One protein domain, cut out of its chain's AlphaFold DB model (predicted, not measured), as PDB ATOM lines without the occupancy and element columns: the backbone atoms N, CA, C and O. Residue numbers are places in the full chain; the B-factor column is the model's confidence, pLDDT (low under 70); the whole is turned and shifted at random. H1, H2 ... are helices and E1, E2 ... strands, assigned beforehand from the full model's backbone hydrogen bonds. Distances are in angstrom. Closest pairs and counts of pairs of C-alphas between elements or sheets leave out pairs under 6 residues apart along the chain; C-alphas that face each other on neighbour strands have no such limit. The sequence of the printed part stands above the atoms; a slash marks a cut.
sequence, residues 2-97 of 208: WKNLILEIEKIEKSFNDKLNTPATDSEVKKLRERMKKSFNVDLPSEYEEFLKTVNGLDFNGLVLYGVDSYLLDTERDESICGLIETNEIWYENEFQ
ATOM      1  N   TRP A   2     243.235 239.394 238.984       91.12
ATOM      2  CA  TRP A   2     242.208 239.827 238.015       91.12
ATOM      3  C   TRP A   2     241.685 241.268 238.201       91.12
ATOM      4  O   TRP A   2     241.388 241.937 237.221       91.12
ATOM      5  N   LYS A   3     241.638 241.804 239.430       94.06
ATOM      6  CA  LYS A   3     241.151 243.181 239.682       94.06
ATOM      7  C   LYS A   3     241.912 244.266 238.911       94.06
ATOM      8  O   LYS A   3     241.313 245.242 238.482       94.06
ATOM      9  N   ASN A   4     243.220 244.088 238.712       93.56
ATOM     10  CA  ASN A   4     244.011 245.025 237.911       93.56
ATOM     11  C   ASN A   4     243.615 244.967 236.430       93.56
ATOM     12  O   ASN A   4     243.533 246.013 235.798       93.56
ATOM     13  N   LEU A   5     243.294 243.775 235.913       94.38
ATOM     14  CA  LEU A   5     242.788 243.609 234.548       94.38
ATOM     15  C   LEU A   5     241.450 244.332 234.371       94.38
ATOM     16  O   LEU A   5     241.255 244.998 233.367       94.38
ATOM     17  N   ILE A   6     240.564 244.297 235.372       96.25
ATOM     18  CA  ILE A   6     239.307 245.065 235.338       96.25
ATOM     19  C   ILE A   6     239.567 246.569 235.238       96.25
ATOM     20  O   ILE A   6     238.915 247.246 234.452       96.25
ATOM     21  N   LEU A   7     240.553 247.096 235.968       94.94
ATOM     22  CA  LEU A   7     240.933 248.511 235.861       94.94
ATOM     23  C   LEU A   7     241.529 248.861 234.491       94.94
ATOM     24  O   LEU A   7     241.405 249.995 234.034       94.94
ATOM     25  N   GLU A   8     242.220 247.924 233.847       95.69
ATOM     26  CA  GLU A   8     242.725 248.105 232.485       95.69
ATOM     27  C   GLU A   8     241.589 248.088 231.461       95.69
ATOM     28  O   GLU A   8     241.522 248.990 230.627       95.69
ATOM     29  N   ILE A   9     240.656 247.141 231.581       93.62
ATOM     30  CA  ILE A   9     239.449 247.073 230.751       93.62
ATOM     31  C   ILE A   9     238.628 248.353 230.907       93.62
ATOM     32  O   ILE A   9     238.271 248.972 229.913       93.62
ATOM     33  N   GLU A  10     238.413 248.827 232.137       95.12
ATOM     34  CA  GLU A  10     237.667 250.060 232.394       95.12
ATOM     35  C   GLU A  10     238.277 251.272 231.666       95.12
ATOM     36  O   GLU A  10     237.556 252.128 231.152       95.12
ATOM     37  N   LYS A  11     239.613 251.359 231.589       94.69
ATOM     38  CA  LYS A  11     240.296 252.424 230.834       94.69
ATOM     39  C   LYS A  11     240.049 252.305 229.331       94.69
ATOM     40  O   LYS A  11     239.931 253.334 228.668       94.69
ATOM     41  N   ILE A  12     240.003 251.080 228.808       90.62
ATOM     42  CA  ILE A  12     239.732 250.807 227.396       90.62
ATOM     43  C   ILE A  12     238.283 251.181 227.071       90.62
ATOM     44  O   ILE A  12     238.081 252.004 226.183       90.62
ATOM     45  N   GLU A  13     237.302 250.689 227.829       88.81
ATOM     46  CA  GLU A  13     235.875 250.999 227.635       88.81
ATOM     47  C   GLU A  13     235.608 252.510 227.660       88.81
ATOM     48  O   GLU A  13     235.019 253.076 226.736       88.81
ATOM     49  N   LYS A  14     236.182 253.215 228.645       92.31
ATOM     50  CA  LYS A  14     236.083 254.682 228.735       92.31
ATOM     51  C   LYS A  14     236.631 255.396 227.500       92.31
ATOM     52  O   LYS A  14     236.134 256.467 227.157       92.31
ATOM     53  N   SER A  15     237.634 254.835 226.820       91.31
ATOM     54  CA  SER A  15     238.176 255.419 225.584       91.31
ATOM     55  C   SER A  15     237.199 255.347 224.401       91.31
ATOM     56  O   SER A  15     237.296 256.169 223.489       91.31
ATOM     57  N   PHE A  16     236.224 254.434 224.456       85.19
ATOM     58  CA  PHE A  16     235.122 254.296 223.498       85.19
ATOM     59  C   PHE A  16     233.819 254.955 223.973       85.19
ATOM     60  O   PHE A  16     232.793 254.827 223.309       85.19
ATOM     61  N   ASN A  17     233.862 255.714 225.075       89.81
ATOM     62  CA  ASN A  17     232.689 256.296 225.731       89.81
ATOM     63  C   ASN A  17     231.687 255.231 226.226       89.81
ATOM     64  O   ASN A  17     230.482 255.489 226.278       89.81
ATOM     65  N   ASP A  18     232.208 254.064 226.602       88.62
ATOM     66  CA  ASP A  18     231.472 252.970 227.229       88.62
ATOM     67  C   ASP A  18     231.880 252.815 228.711       88.62
ATOM     68  O   ASP A  18     232.752 253.537 229.224       88.62
ATOM     69  N   LYS A  19     231.221 251.909 229.436       92.19
ATOM     70  CA  LYS A  19     231.438 251.645 230.862       92.19
ATOM     71  C   LYS A  19     231.346 250.153 231.174       92.19
ATOM     72  O   LYS A  19     230.641 249.395 230.523       92.19
ATOM     73  N   LEU A  20     232.008 249.758 232.257       94.31
ATOM     74  CA  LEU A  20     231.767 248.453 232.863       94.31
ATOM     75  C   LEU A  20     230.370 248.377 233.484       94.31
ATOM     76  O   LEU A  20     229.832 249.390 233.941       94.31
ATOM     77  N   ASN A  21     229.852 247.152 233.585       95.50
ATOM     78  CA  ASN A  21     228.599 246.866 234.270       95.50
ATOM     79  C   ASN A  21     228.646 247.287 235.743       95.50
ATOM     80  O   ASN A  21     229.647 247.112 236.448       95.50
ATOM     81  N   THR A  22     227.515 247.782 236.229       96.12
ATOM     82  CA  THR A  22     227.319 248.191 237.611       96.12
ATOM     83  C   THR A  22     227.530 246.983 238.524       96.12
ATOM     84  O   THR A  22     226.942 245.930 238.272       96.12
ATOM     85  N   PRO A  23     228.322 247.095 239.604       97.44
ATOM     86  CA  PRO A  23     228.533 245.996 240.539       97.44
ATOM     87  C   PRO A  23     227.232 245.397 241.091       97.44
ATOM     88  O   PRO A  23     226.224 246.090 241.251       97.44
ATOM     89  N   ALA A  24     227.249 244.105 241.407       98.06
ATOM     90  CA  ALA A  24     226.154 243.450 242.110       98.06
ATOM     91  C   ALA A  24     226.181 243.812 243.604       98.06
ATOM     92  O   ALA A  24     227.246 243.891 244.224       98.06
ATOM     93  N   THR A  25     225.009 244.004 244.207       98.25
ATOM     94  CA  THR A  25     224.886 244.246 245.647       98.25
ATOM     95  C   THR A  25     225.074 242.950 246.441       98.25
ATOM     96  O   THR A  25     224.905 241.840 245.933       98.25
ATOM     97  N   ASP A  26     225.361 243.065 247.741       98.12
ATOM     98  CA  ASP A  26     225.381 241.900 248.635       98.12
ATOM     99  C   ASP A  26     224.036 241.151 248.659       98.12
ATOM    100  O   ASP A  26     224.013 239.927 248.801       98.12
ATOM    101  N   SER A  27     222.924 241.880 248.513       98.12
ATOM    102  CA  SER A  27     221.569 241.323 248.432       98.12
ATOM    103  C   SER A  27     221.394 240.497 247.157       98.12
ATOM    104  O   SER A  27     220.994 239.334 247.231       98.12
ATOM    105  N   GLU A  28     221.767 241.047 246.002       98.44
ATOM    106  CA  GLU A  28     221.687 240.380 244.697       98.44
ATOM    107  C   GLU A  28     222.547 239.113 244.654       98.44
ATOM    108  O   GLU A  28     222.061 238.040 244.292       98.44
ATOM    109  N   VAL A  29     223.797 239.193 245.125       98.44
ATOM    110  CA  VAL A  29     224.696 238.028 245.191       98.44
ATOM    111  C   VAL A  29     224.175 236.972 246.169       98.44
ATOM    112  O   VAL A  29     224.273 235.773 245.901       98.44
ATOM    113  N   LYS A  30     223.562 237.381 247.288       98.19
ATOM    114  CA  LYS A  30     222.922 236.442 248.216       98.19
ATOM    115  C   LYS A  30     221.754 235.707 247.551       98.19
ATOM    116  O   LYS A  30     221.686 234.483 247.665       98.19
ATOM    117  N   LYS A  31     220.870 236.419 246.844       98.44
ATOM    118  CA  LYS A  31     219.756 235.801 246.103       98.44
ATOM    119  C   LYS A  31     220.270 234.826 245.042       98.44
ATOM    120  O   LYS A  31     219.745 233.717 244.939       98.44
ATOM    121  N   LEU A  32     221.322 235.203 244.306       98.25
ATOM    122  CA  LEU A  32     221.980 234.328 243.332       98.25
ATOM    123  C   LEU A  32     222.486 233.045 243.996       98.25
ATOM    124  O   LEU A  32     222.158 231.955 243.537       98.25
ATOM    125  N   ARG A  33     223.211 233.149 245.115       97.69
ATOM    126  CA  ARG A  33     223.721 231.985 245.855       97.69
ATOM    127  C   ARG A  33     222.602 231.040 246.296       97.69
ATOM    128  O   ARG A  33     222.699 229.830 246.104       97.69
ATOM    129  N   GLU A  34     221.533 231.584 246.874       97.81
ATOM    130  CA  GLU A  34     220.370 230.802 247.310       97.81
ATOM    131  C   GLU A  34     219.701 230.086 246.129       97.81
ATOM    132  O   GLU A  34     219.344 228.906 246.223       97.81
ATOM    133  N   ARG A  35     219.578 230.773 244.989       97.31
ATOM    134  CA  ARG A  35     218.985 230.213 243.776       97.31
ATOM    135  C   ARG A  35     219.875 229.148 243.135       97.31
ATOM    136  O   ARG A  35     219.352 228.089 242.805       97.31
ATOM    137  N   MET A  36     221.187 229.365 243.049       95.44
ATOM    138  CA  MET A  36     222.175 228.381 242.585       95.44
ATOM    139  C   MET A  36     222.124 227.096 243.414       95.44
ATOM    140  O   MET A  36     222.042 225.995 242.861       95.44
ATOM    141  N   LYS A  37     222.068 227.226 244.747       95.38
ATOM    142  CA  LYS A  37     221.949 226.071 245.643       95.38
ATOM    143  C   LYS A  37     220.652 225.304 245.408       95.38
ATOM    144  O   LYS A  37     220.657 224.077 245.395       95.38
ATOM    145  N   LYS A  38     219.543 226.016 245.187       95.44
ATOM    146  CA  LYS A  38     218.230 225.414 244.929       95.44
ATOM    147  C   LYS A  38     218.129 224.756 243.548       95.44
ATOM    148  O   LYS A  38     217.516 223.700 243.445       95.44
ATOM    149  N   SER A  39     218.667 225.390 242.508       90.62
ATOM    150  CA  SER A  39     218.534 224.929 241.120       90.62
ATOM    151  C   SER A  39     219.531 223.827 240.771       90.62
ATOM    152  O   SER A  39     219.161 222.872 240.096       90.62
ATOM    153  N   PHE A  40     220.774 223.929 241.250       91.50
ATOM    154  CA  PHE A  40     221.867 223.054 240.808       91.50
ATOM    155  C   PHE A  40     222.568 222.307 241.942       91.50
ATOM    156  O   PHE A  40     223.409 221.456 241.676       91.50
ATOM    157  N   ASN A  41     222.243 222.603 243.207       93.12
ATOM    158  CA  ASN A  41     222.960 222.078 244.374       93.12
ATOM    159  C   ASN A  41     224.473 222.402 244.359       93.12
ATOM    160  O   ASN A  41     225.285 221.660 244.912       93.12
ATOM    161  N   VAL A  42     224.847 223.534 243.756       91.19
ATOM    162  CA  VAL A  42     226.229 224.030 243.662       91.19
ATOM    163  C   VAL A  42     226.378 225.293 244.507       91.19
ATOM    164  O   VAL A  42     225.486 226.141 244.531       91.19
ATOM    165  N   ASP A  43     227.506 225.408 245.207       93.38
ATOM    166  CA  ASP A  43     227.890 226.628 245.917       93.38
ATOM    167  C   ASP A  43     228.649 227.565 244.971       93.38
ATOM    168  O   ASP A  43     229.531 227.131 244.228       93.38
ATOM    169  N   LEU A  44     228.302 228.854 244.990       94.69
ATOM    170  CA  LEU A  44     228.973 229.853 244.166       94.69
ATOM    171  C   LEU A  44     230.403 230.082 244.695       94.69
ATOM    172  O   LEU A  44     230.563 230.332 245.894       94.69
ATOM    173  N   PRO A  45     231.452 230.004 243.854       95.38
ATOM    174  CA  PRO A  45     232.818 230.248 244.305       95.38
ATOM    175  C   PRO A  45     232.981 231.663 244.871       95.38
ATOM    176  O   PRO A  45     232.563 232.639 244.248       95.38
ATOM    177  N   SER A  46     233.642 231.794 246.024       95.12
ATOM    178  CA  SER A  46     233.799 233.085 246.716       95.12
ATOM    179  C   SER A  46     234.529 234.140 245.883       95.12
ATOM    180  O   SER A  46     234.209 235.322 245.963       95.12
ATOM    181  N   GLU A  47     235.495 233.726 245.063       95.75
ATOM    182  CA  GLU A  47     236.204 234.633 244.153       95.75
ATOM    183  C   GLU A  47     235.283 235.166 243.049       95.75
ATOM    184  O   GLU A  47     235.415 236.317 242.638       95.75
ATOM    185  N   TYR A  48     234.315 234.362 242.606       97.25
ATOM    186  CA  TYR A  48     233.328 234.796 241.624       97.25
ATOM    187  C   TYR A  48     232.272 235.711 242.252       97.25
ATOM    188  O   TYR A  48     231.854 236.686 241.636       97.25
ATOM    189  N   GLU A  49     231.898 235.485 243.515       97.56
ATOM    190  CA  GLU A  49     231.091 236.457 244.265       97.56
ATOM    191  C   GLU A  49     231.781 237.821 244.351       97.56
ATOM    192  O   GLU A  49     231.146 238.857 244.170       97.56
ATOM    193  N   GLU A  50     233.087 237.832 244.622       97.69
ATOM    194  CA  GLU A  50     233.872 239.062 244.662       97.69
ATOM    195  C   GLU A  50     233.969 239.729 243.282       97.69
ATOM    196  O   GLU A  50     233.893 240.958 243.193       97.69
ATOM    197  N   PHE A  51     234.087 238.934 242.216       97.94
ATOM    198  CA  PHE A  51     233.999 239.412 240.839       97.94
ATOM    199  C   PHE A  51     232.677 240.133 240.582       97.94
ATOM    200  O   PHE A  51     232.714 241.311 240.237       97.94
ATOM    201  N   LEU A  52     231.535 239.503 240.871       98.25
ATOM    202  CA  LEU A  52     230.208 240.098 240.664       98.25
ATOM    203  C   LEU A  52     230.014 241.400 241.454       98.25
ATOM    204  O   LEU A  52     229.432 242.358 240.947       98.25
ATOM    205  N   LYS A  53     230.551 241.471 242.677       98.06
ATOM    206  CA  LYS A  53     230.543 242.690 243.513       98.06
ATOM    207  C   LYS A  53     231.539 243.760 243.069       98.06
ATOM    208  O   LYS A  53     231.546 244.853 243.629       98.06
ATOM    209  N   THR A  54     232.400 243.450 242.108       97.75
ATOM    210  CA  THR A  54     233.328 244.404 241.492       97.75
ATOM    211  C   THR A  54     232.820 244.852 240.123       97.75
ATOM    212  O   THR A  54     232.963 246.020 239.785       97.75
ATOM    213  N   VAL A  55     232.221 243.941 239.352       96.88
ATOM    214  CA  VAL A  55     231.598 244.170 238.045       96.88
ATOM    215  C   VAL A  55     230.581 243.043 237.791       96.88
ATOM    216  O   VAL A  55     230.919 241.864 237.889       96.88
ATOM    217  N   ASN A  56     229.312 243.376 237.531       97.44
ATOM    218  CA  ASN A  56     228.249 242.366 237.434       97.44
ATOM    219  C   ASN A  56     228.179 241.746 236.032       97.44
ATOM    220  O   ASN A  56     227.433 242.210 235.171       97.44
ATOM    221  N   GLY A  57     228.974 240.699 235.812       95.94
ATOM    222  CA  GLY A  57     229.186 240.136 234.482       95.94
ATOM    223  C   GLY A  57     230.049 241.055 233.614       95.94
ATOM    224  O   GLY A  57     230.214 242.238 233.904       95.94
ATOM    225  N   LEU A  58     230.635 240.512 232.557       94.06
ATOM    226  CA  LEU A  58     231.556 241.239 231.688       94.06
ATOM    227  C   LEU A  58     231.368 240.756 230.261       94.06
ATOM    228  O   LEU A  58     231.509 239.566 230.032       94.06
ATOM    229  N   ASP A  59     231.128 241.660 229.321       88.56
ATOM    230  CA  ASP A  59     231.310 241.395 227.895       88.56
ATOM    231  C   ASP A  59     232.479 242.258 227.422       88.56
ATOM    232  O   ASP A  59     232.412 243.484 227.460       88.56
ATOM    233  N   PHE A  60     233.599 241.620 227.086       86.50
ATOM    234  CA  PHE A  60     234.798 242.322 226.653       86.50
ATOM    235  C   PHE A  60     235.549 241.533 225.587       86.50
ATOM    236  O   PHE A  60     236.090 240.459 225.851       86.50
ATOM    237  N   ASN A  61     235.646 242.097 224.379       79.19
ATOM    238  CA  ASN A  61     236.377 241.503 223.254       79.19
ATOM    239  C   ASN A  61     235.991 240.037 222.968       79.19
ATOM    240  O   ASN A  61     236.841 239.215 222.619       79.19
ATOM    241  N   GLY A  62     234.701 239.713 223.100       73.06
ATOM    242  CA  GLY A  62     234.174 238.373 222.856       73.06
ATOM    243  C   GLY A  62     234.408 237.386 223.997       73.06
ATOM    244  O   GLY A  62     234.160 236.205 223.805       73.06
ATOM    245  N   LEU A  63     234.893 237.826 225.160       85.62
ATOM    246  CA  LEU A  63     234.765 237.088 226.414       85.62
ATOM    247  C   LEU A  63     233.513 237.584 227.136       85.62
ATOM    248  O   LEU A  63     233.438 238.764 227.469       85.62
ATOM    249  N   VAL A  64     232.595 236.671 227.433       89.75
ATOM    250  CA  VAL A  64     231.394 236.921 228.223       89.75
ATOM    251  C   VAL A  64     231.510 236.177 229.550       89.75
ATOM    252  O   VAL A  64     231.418 234.957 229.604       89.75
ATOM    253  N   LEU A  65     231.699 236.895 230.654       95.56
ATOM    254  CA  LEU A  65     231.521 236.359 232.002       95.56
ATOM    255  C   LEU A  65     230.103 236.661 232.470       95.56
ATOM    256  O   LEU A  65     229.647 237.804 232.404       95.56
ATOM    257  N   TYR A  66     229.420 235.636 232.964       97.12
ATOM    258  CA  TYR A  66     228.025 235.760 233.362       97.12
ATOM    259  C   TYR A  66     227.861 236.637 234.610       97.12
ATOM    260  O   TYR A  66     228.759 236.776 235.441       97.12
ATOM    261  N   GLY A  67     226.705 237.278 234.720       97.62
ATOM    262  CA  GLY A  67     226.335 238.110 235.854       97.62
ATOM    263  C   GLY A  67     225.175 237.525 236.648       97.62
ATOM    264  O   GLY A  67     224.702 236.413 236.407       97.62
ATOM    265  N   VAL A  68     224.695 238.303 237.609       98.19
ATOM    266  CA  VAL A  68     223.436 238.029 238.301       98.19
ATOM    267  C   VAL A  68     222.286 238.129 237.299       98.19
ATOM    268  O   VAL A  68     222.147 239.142 236.615       98.19
ATOM    269  N   ASP A  69     221.449 237.092 237.243       96.94
ATOM    270  CA  ASP A  69     220.257 237.054 236.399       96.94
ATOM    271  C   ASP A  69     219.328 238.249 236.669       96.94
ATOM    272  O   ASP A  69     219.109 238.643 237.818       96.94
ATOM    273  N   SER A  70     218.741 238.803 235.606       94.81
ATOM    274  CA  SER A  70     217.960 240.049 235.649       94.81
ATOM    275  C   SER A  70     216.834 240.030 236.693       94.81
ATOM    276  O   SER A  70     216.630 241.007 237.412       94.81
ATOM    277  N   TYR A  71     216.153 238.891 236.856       94.75
ATOM    278  CA  TYR A  71     215.057 238.708 237.816       94.75
ATOM    279  C   TYR A  71     215.502 238.667 239.291       94.75
ATOM    280  O   TYR A  71     214.658 238.641 240.192       94.75
ATOM    281  N   LEU A  72     216.810 238.624 239.559       96.88
ATOM    282  CA  LEU A  72     217.385 238.659 240.903       96.88
ATOM    283  C   LEU A  72     217.887 240.056 241.298       96.88
ATOM    284  O   LEU A  72     218.140 240.284 242.488       96.88
ATOM    285  N   LEU A  73     217.996 240.979 240.337       96.06
ATOM    286  CA  LEU A  73     218.446 242.349 240.571       96.06
ATOM    287  C   LEU A  73     217.478 243.110 241.489       96.06
ATOM    288  O   LEU A  73     216.264 242.896 241.471       96.06
ATOM    289  N   ASP A  74     218.019 243.988 242.334       93.62
ATOM    290  CA  ASP A  74     217.218 244.851 243.213       93.62
ATOM    291  C   ASP A  74     216.574 246.008 242.430       93.62
ATOM    292  O   ASP A  74     215.526 246.525 242.822       93.62
ATOM    293  N   THR A  75     217.193 246.404 241.316       90.31
ATOM    294  CA  THR A  75     216.740 247.476 240.426       90.31
ATOM    295  C   THR A  75     216.978 247.094 238.972       90.31
ATOM    296  O   THR A  75     217.997 246.481 238.656       90.31
ATOM    297  N   GLU A  76     216.081 247.519 238.085       88.00
ATOM    298  CA  GLU A  76     216.272 247.395 236.639       88.00
ATOM    299  C   GLU A  76     217.495 248.210 236.184       88.00
ATOM    300  O   GLU A  76     217.756 249.299 236.706       88.00
ATOM    301  N   ARG A  77     218.265 247.656 235.246       86.06
ATOM    302  CA  ARG A  77     219.490 248.253 234.697       86.06
ATOM    303  C   ARG A  77     219.409 248.224 233.175       86.06
ATOM    304  O   ARG A  77     218.806 247.318 232.610       86.06
ATOM    305  N   ASP A  78     220.015 249.215 232.532       84.38
ATOM    306  CA  ASP A  78     220.134 249.319 231.073       84.38
ATOM    307  C   ASP A  78     221.232 248.408 230.490       84.38
ATOM    308  O   ASP A  78     221.334 248.241 229.277       84.38
ATOM    309  N   GLU A  79     222.035 247.802 231.363       87.56
ATOM    310  CA  GLU A  79     223.133 246.895 231.040       87.56
ATOM    311  C   GLU A  79     222.609 245.530 230.574       87.56
ATOM    312  O   GLU A  79     221.838 244.863 231.269       87.56
ATOM    313  N   SER A  80     223.060 245.083 229.401       83.56
ATOM    314  CA  SER A  80     222.766 243.741 228.896       83.56
ATOM    315  C   SER A  80     223.699 242.728 229.556       83.56
ATOM    316  O   SER A  80     224.864 242.611 229.182       83.56
ATOM    317  N   ILE A  81     223.186 241.993 230.540       91.00
ATOM    318  CA  ILE A  81     223.949 241.010 231.318       91.00
ATOM    319  C   ILE A  81     223.454 239.603 230.981       91.00
ATOM    320  O   ILE A  81     222.272 239.298 231.144       91.00
ATOM    321  N   CYS A  82     224.363 238.718 230.569       91.50
ATOM    322  CA  CYS A  82     224.075 237.288 230.460       91.50
ATOM    323  C   CYS A  82     223.958 236.673 231.864       91.50
ATOM    324  O   CYS A  82     224.935 236.656 232.614       91.50
ATOM    325  N   GLY A  83     222.769 236.187 232.233       95.81
ATOM    326  CA  GLY A  83     222.497 235.623 233.558       95.81
ATOM    327  C   GLY A  83     223.177 234.272 233.784       95.81
ATOM    328  O   GLY A  83     223.132 233.393 232.921       95.81
ATOM    329  N   LEU A  84     223.803 234.088 234.948       96.81
ATOM    330  CA  LEU A  84     224.517 232.859 235.299       96.81
ATOM    331  C   LEU A  84     223.592 231.636 235.303       96.81
ATOM    332  O   LEU A  84     223.970 230.589 234.774       96.81
ATOM    333  N   ILE A  85     222.401 231.738 235.896       96.31
ATOM    334  CA  ILE A  85     221.488 230.596 236.022       96.31
ATOM    335  C   ILE A  85     220.859 230.266 234.676       96.31
ATOM    336  O   ILE A  85     220.966 229.120 234.244       96.31
ATOM    337  N   GLU A  86     220.256 231.253 234.013       93.94
ATOM    338  CA  GLU A  86     219.609 231.076 232.706       93.94
ATOM    339  C   GLU A  86     220.576 230.460 231.692       93.94
ATOM    340  O   GLU A  86     220.235 229.509 230.989       93.94
ATOM    341  N   THR A  87     221.825 230.928 231.678       92.38
ATOM    342  CA  THR A  87     222.824 230.411 230.742       92.38
ATOM    343  C   THR A  87     223.249 228.980 231.084       92.38
ATOM    344  O   THR A  87     223.371 228.146 230.191       92.38
ATOM    345  N   ASN A  88     223.411 228.630 232.367       94.19
ATOM    346  CA  ASN A  88     223.698 227.239 232.749       94.19
ATOM    347  C   ASN A  88     222.524 226.289 232.461       94.19
ATOM    348  O   ASN A  88     222.762 225.145 232.084       94.19
ATOM    349  N   GLU A  89     221.272 226.741 232.587       92.94
ATOM    350  CA  GLU A  89     220.100 225.941 232.197       92.94
ATOM    351  C   GLU A  89     220.126 225.596 230.701       92.94
ATOM    352  O   GLU A  89     219.802 224.465 230.338       92.94
ATOM    353  N   ILE A  90     220.584 226.525 229.854       87.19
ATOM    354  CA  ILE A  90     220.799 226.288 228.419       87.19
ATOM    355  C   ILE A  90     221.943 225.288 228.199       87.19
ATOM    356  O   ILE A  90     221.792 224.344 227.427       87.19
ATOM    357  N   TRP A  91     223.079 225.456 228.886       85.06
ATOM    358  CA  TRP A  91     224.246 224.584 228.705       85.06
ATOM    359  C   TRP A  91     224.065 223.162 229.240       85.06
ATOM    360  O   TRP A  91     224.811 222.276 228.834       85.06
ATOM    361  N   TYR A  92     223.120 222.911 230.144       90.81
ATOM    362  CA  TYR A  92     222.878 221.594 230.744       90.81
ATOM    363  C   TYR A  92     222.028 220.667 229.862       90.81
ATOM    364  O   TYR A  92     221.076 220.034 230.326       90.81
ATOM    365  N   GLU A  93     222.421 220.516 228.597       87.12
ATOM    366  CA  GLU A  93     221.758 219.630 227.633       87.12
ATOM    367  C   GLU A  93     221.991 218.136 227.941       87.12
ATOM    368  O   GLU A  93     221.204 217.288 227.521       87.12
ATOM    369  N   ASN A  94     223.051 217.783 228.682       83.44
ATOM    370  CA  ASN A  94     223.363 216.398 229.051       83.44
ATOM    371  C   ASN A  94     223.988 216.231 230.452       83.44
ATOM    372  O   ASN A  94     224.451 217.177 231.088       83.44
ATOM    373  N   GLU A  95     224.035 214.982 230.930       85.38
ATOM    374  CA  GLU A  95     224.539 214.621 232.267       85.38
ATOM    375  C   GLU A  95     226.039 214.882 232.471       85.38
ATOM    376  O   GLU A  95     226.497 214.981 233.609       85.38
ATOM    377  N   PHE A  96     226.830 214.987 231.400       82.94
ATOM    378  CA  PHE A  96     228.239 215.358 231.520       82.94
ATOM    379  C   PHE A  96     228.387 216.855 231.807       82.94
ATOM    380  O   PHE A  96     229.120 217.220 232.723       82.94
ATOM    381  N   GLN A  97     227.650 217.710 231.092       84.31
ATOM    382  CA  GLN A  97     227.661 219.165 231.298       84.31
ATOM    383  C   GLN A  97     227.186 219.554 232.699       84.31
ATOM    384  O   GLN A  97     227.808 220.403 233.329       84.31
TER     385      GLN A  97
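AT A GLANCE: This is residues 2 to 97 of the 208 residues of the protein "SMI1_KNR4 domain-containing protein" of Bacillus cereus VD115 (UniProt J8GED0). A small hairpin of two short strands, E1 and E2, and four helices are set round a middle of loops, with H1 at one end near the hairpin and H2 and H4 running the same way toward the other end. Residues 66 to 83, with no named element, run through and round this middle, and residues 90 to 96 stick out. The 96 printed residues hold H1, H2, H3, E1, E2 and H4 in that order; the sheet, E1 - E2, is antiparallel and the class is mostly helix. The whole is compact, with a radius of gyration of the C-alphas of 13.9 A and spans of 42 by 28 by 24 A.

HOW THE PARTS SIT: E1, residues 58 to 60, and E2, residues 63 to 65, form a hairpin, antiparallel at 175 degrees. N 58 and O 65 are 2.9 A apart and N 65 and O 58 2.7 A, within hydrogen-bond range. The closest C-alphas of E1 and H1, residues 2 to 15, are those of Phe 60 and Ile 9, 7.8 A apart. H3, residues 46 to 52, is close to but not clearly touching H2, residues 26 to 40, with closest C-alphas Glu 49 and Val 29 at 6.6 A; they run opposite ways at a steep tilt of 60 degrees. H2 is close to but not clearly touching H4, residues 84 to 91, with closest C-alphas Met 36 and Ile 85 at 7.0 A; they run the same way at a shallow tilt of 27 degrees. H1 and H3 are only just apart, at 8.2 A. In H1, H2, H3 and H4 every O i to N i+4 pair is within hydrogen-bond range.

IN THESE COORDINATES: H1 runs 20.3 A from C-alpha 2 at (242.208, 239.827, 238.015), and H2 20.7 A. H3 measures 9.9 A, E1 6.1 A and E2 6.5 A. H4 runs 10.6 A to C-alpha 91 at (224.246, 224.584, 228.705).

THE WHOLE: The two C-alphas farthest apart, those of Ser 15 and Glu 95, are 43.5 A apart. The printed part has no cut, and E2 to H4 is a long link of 18 residues. No printed residue is under 70 in pLDDT.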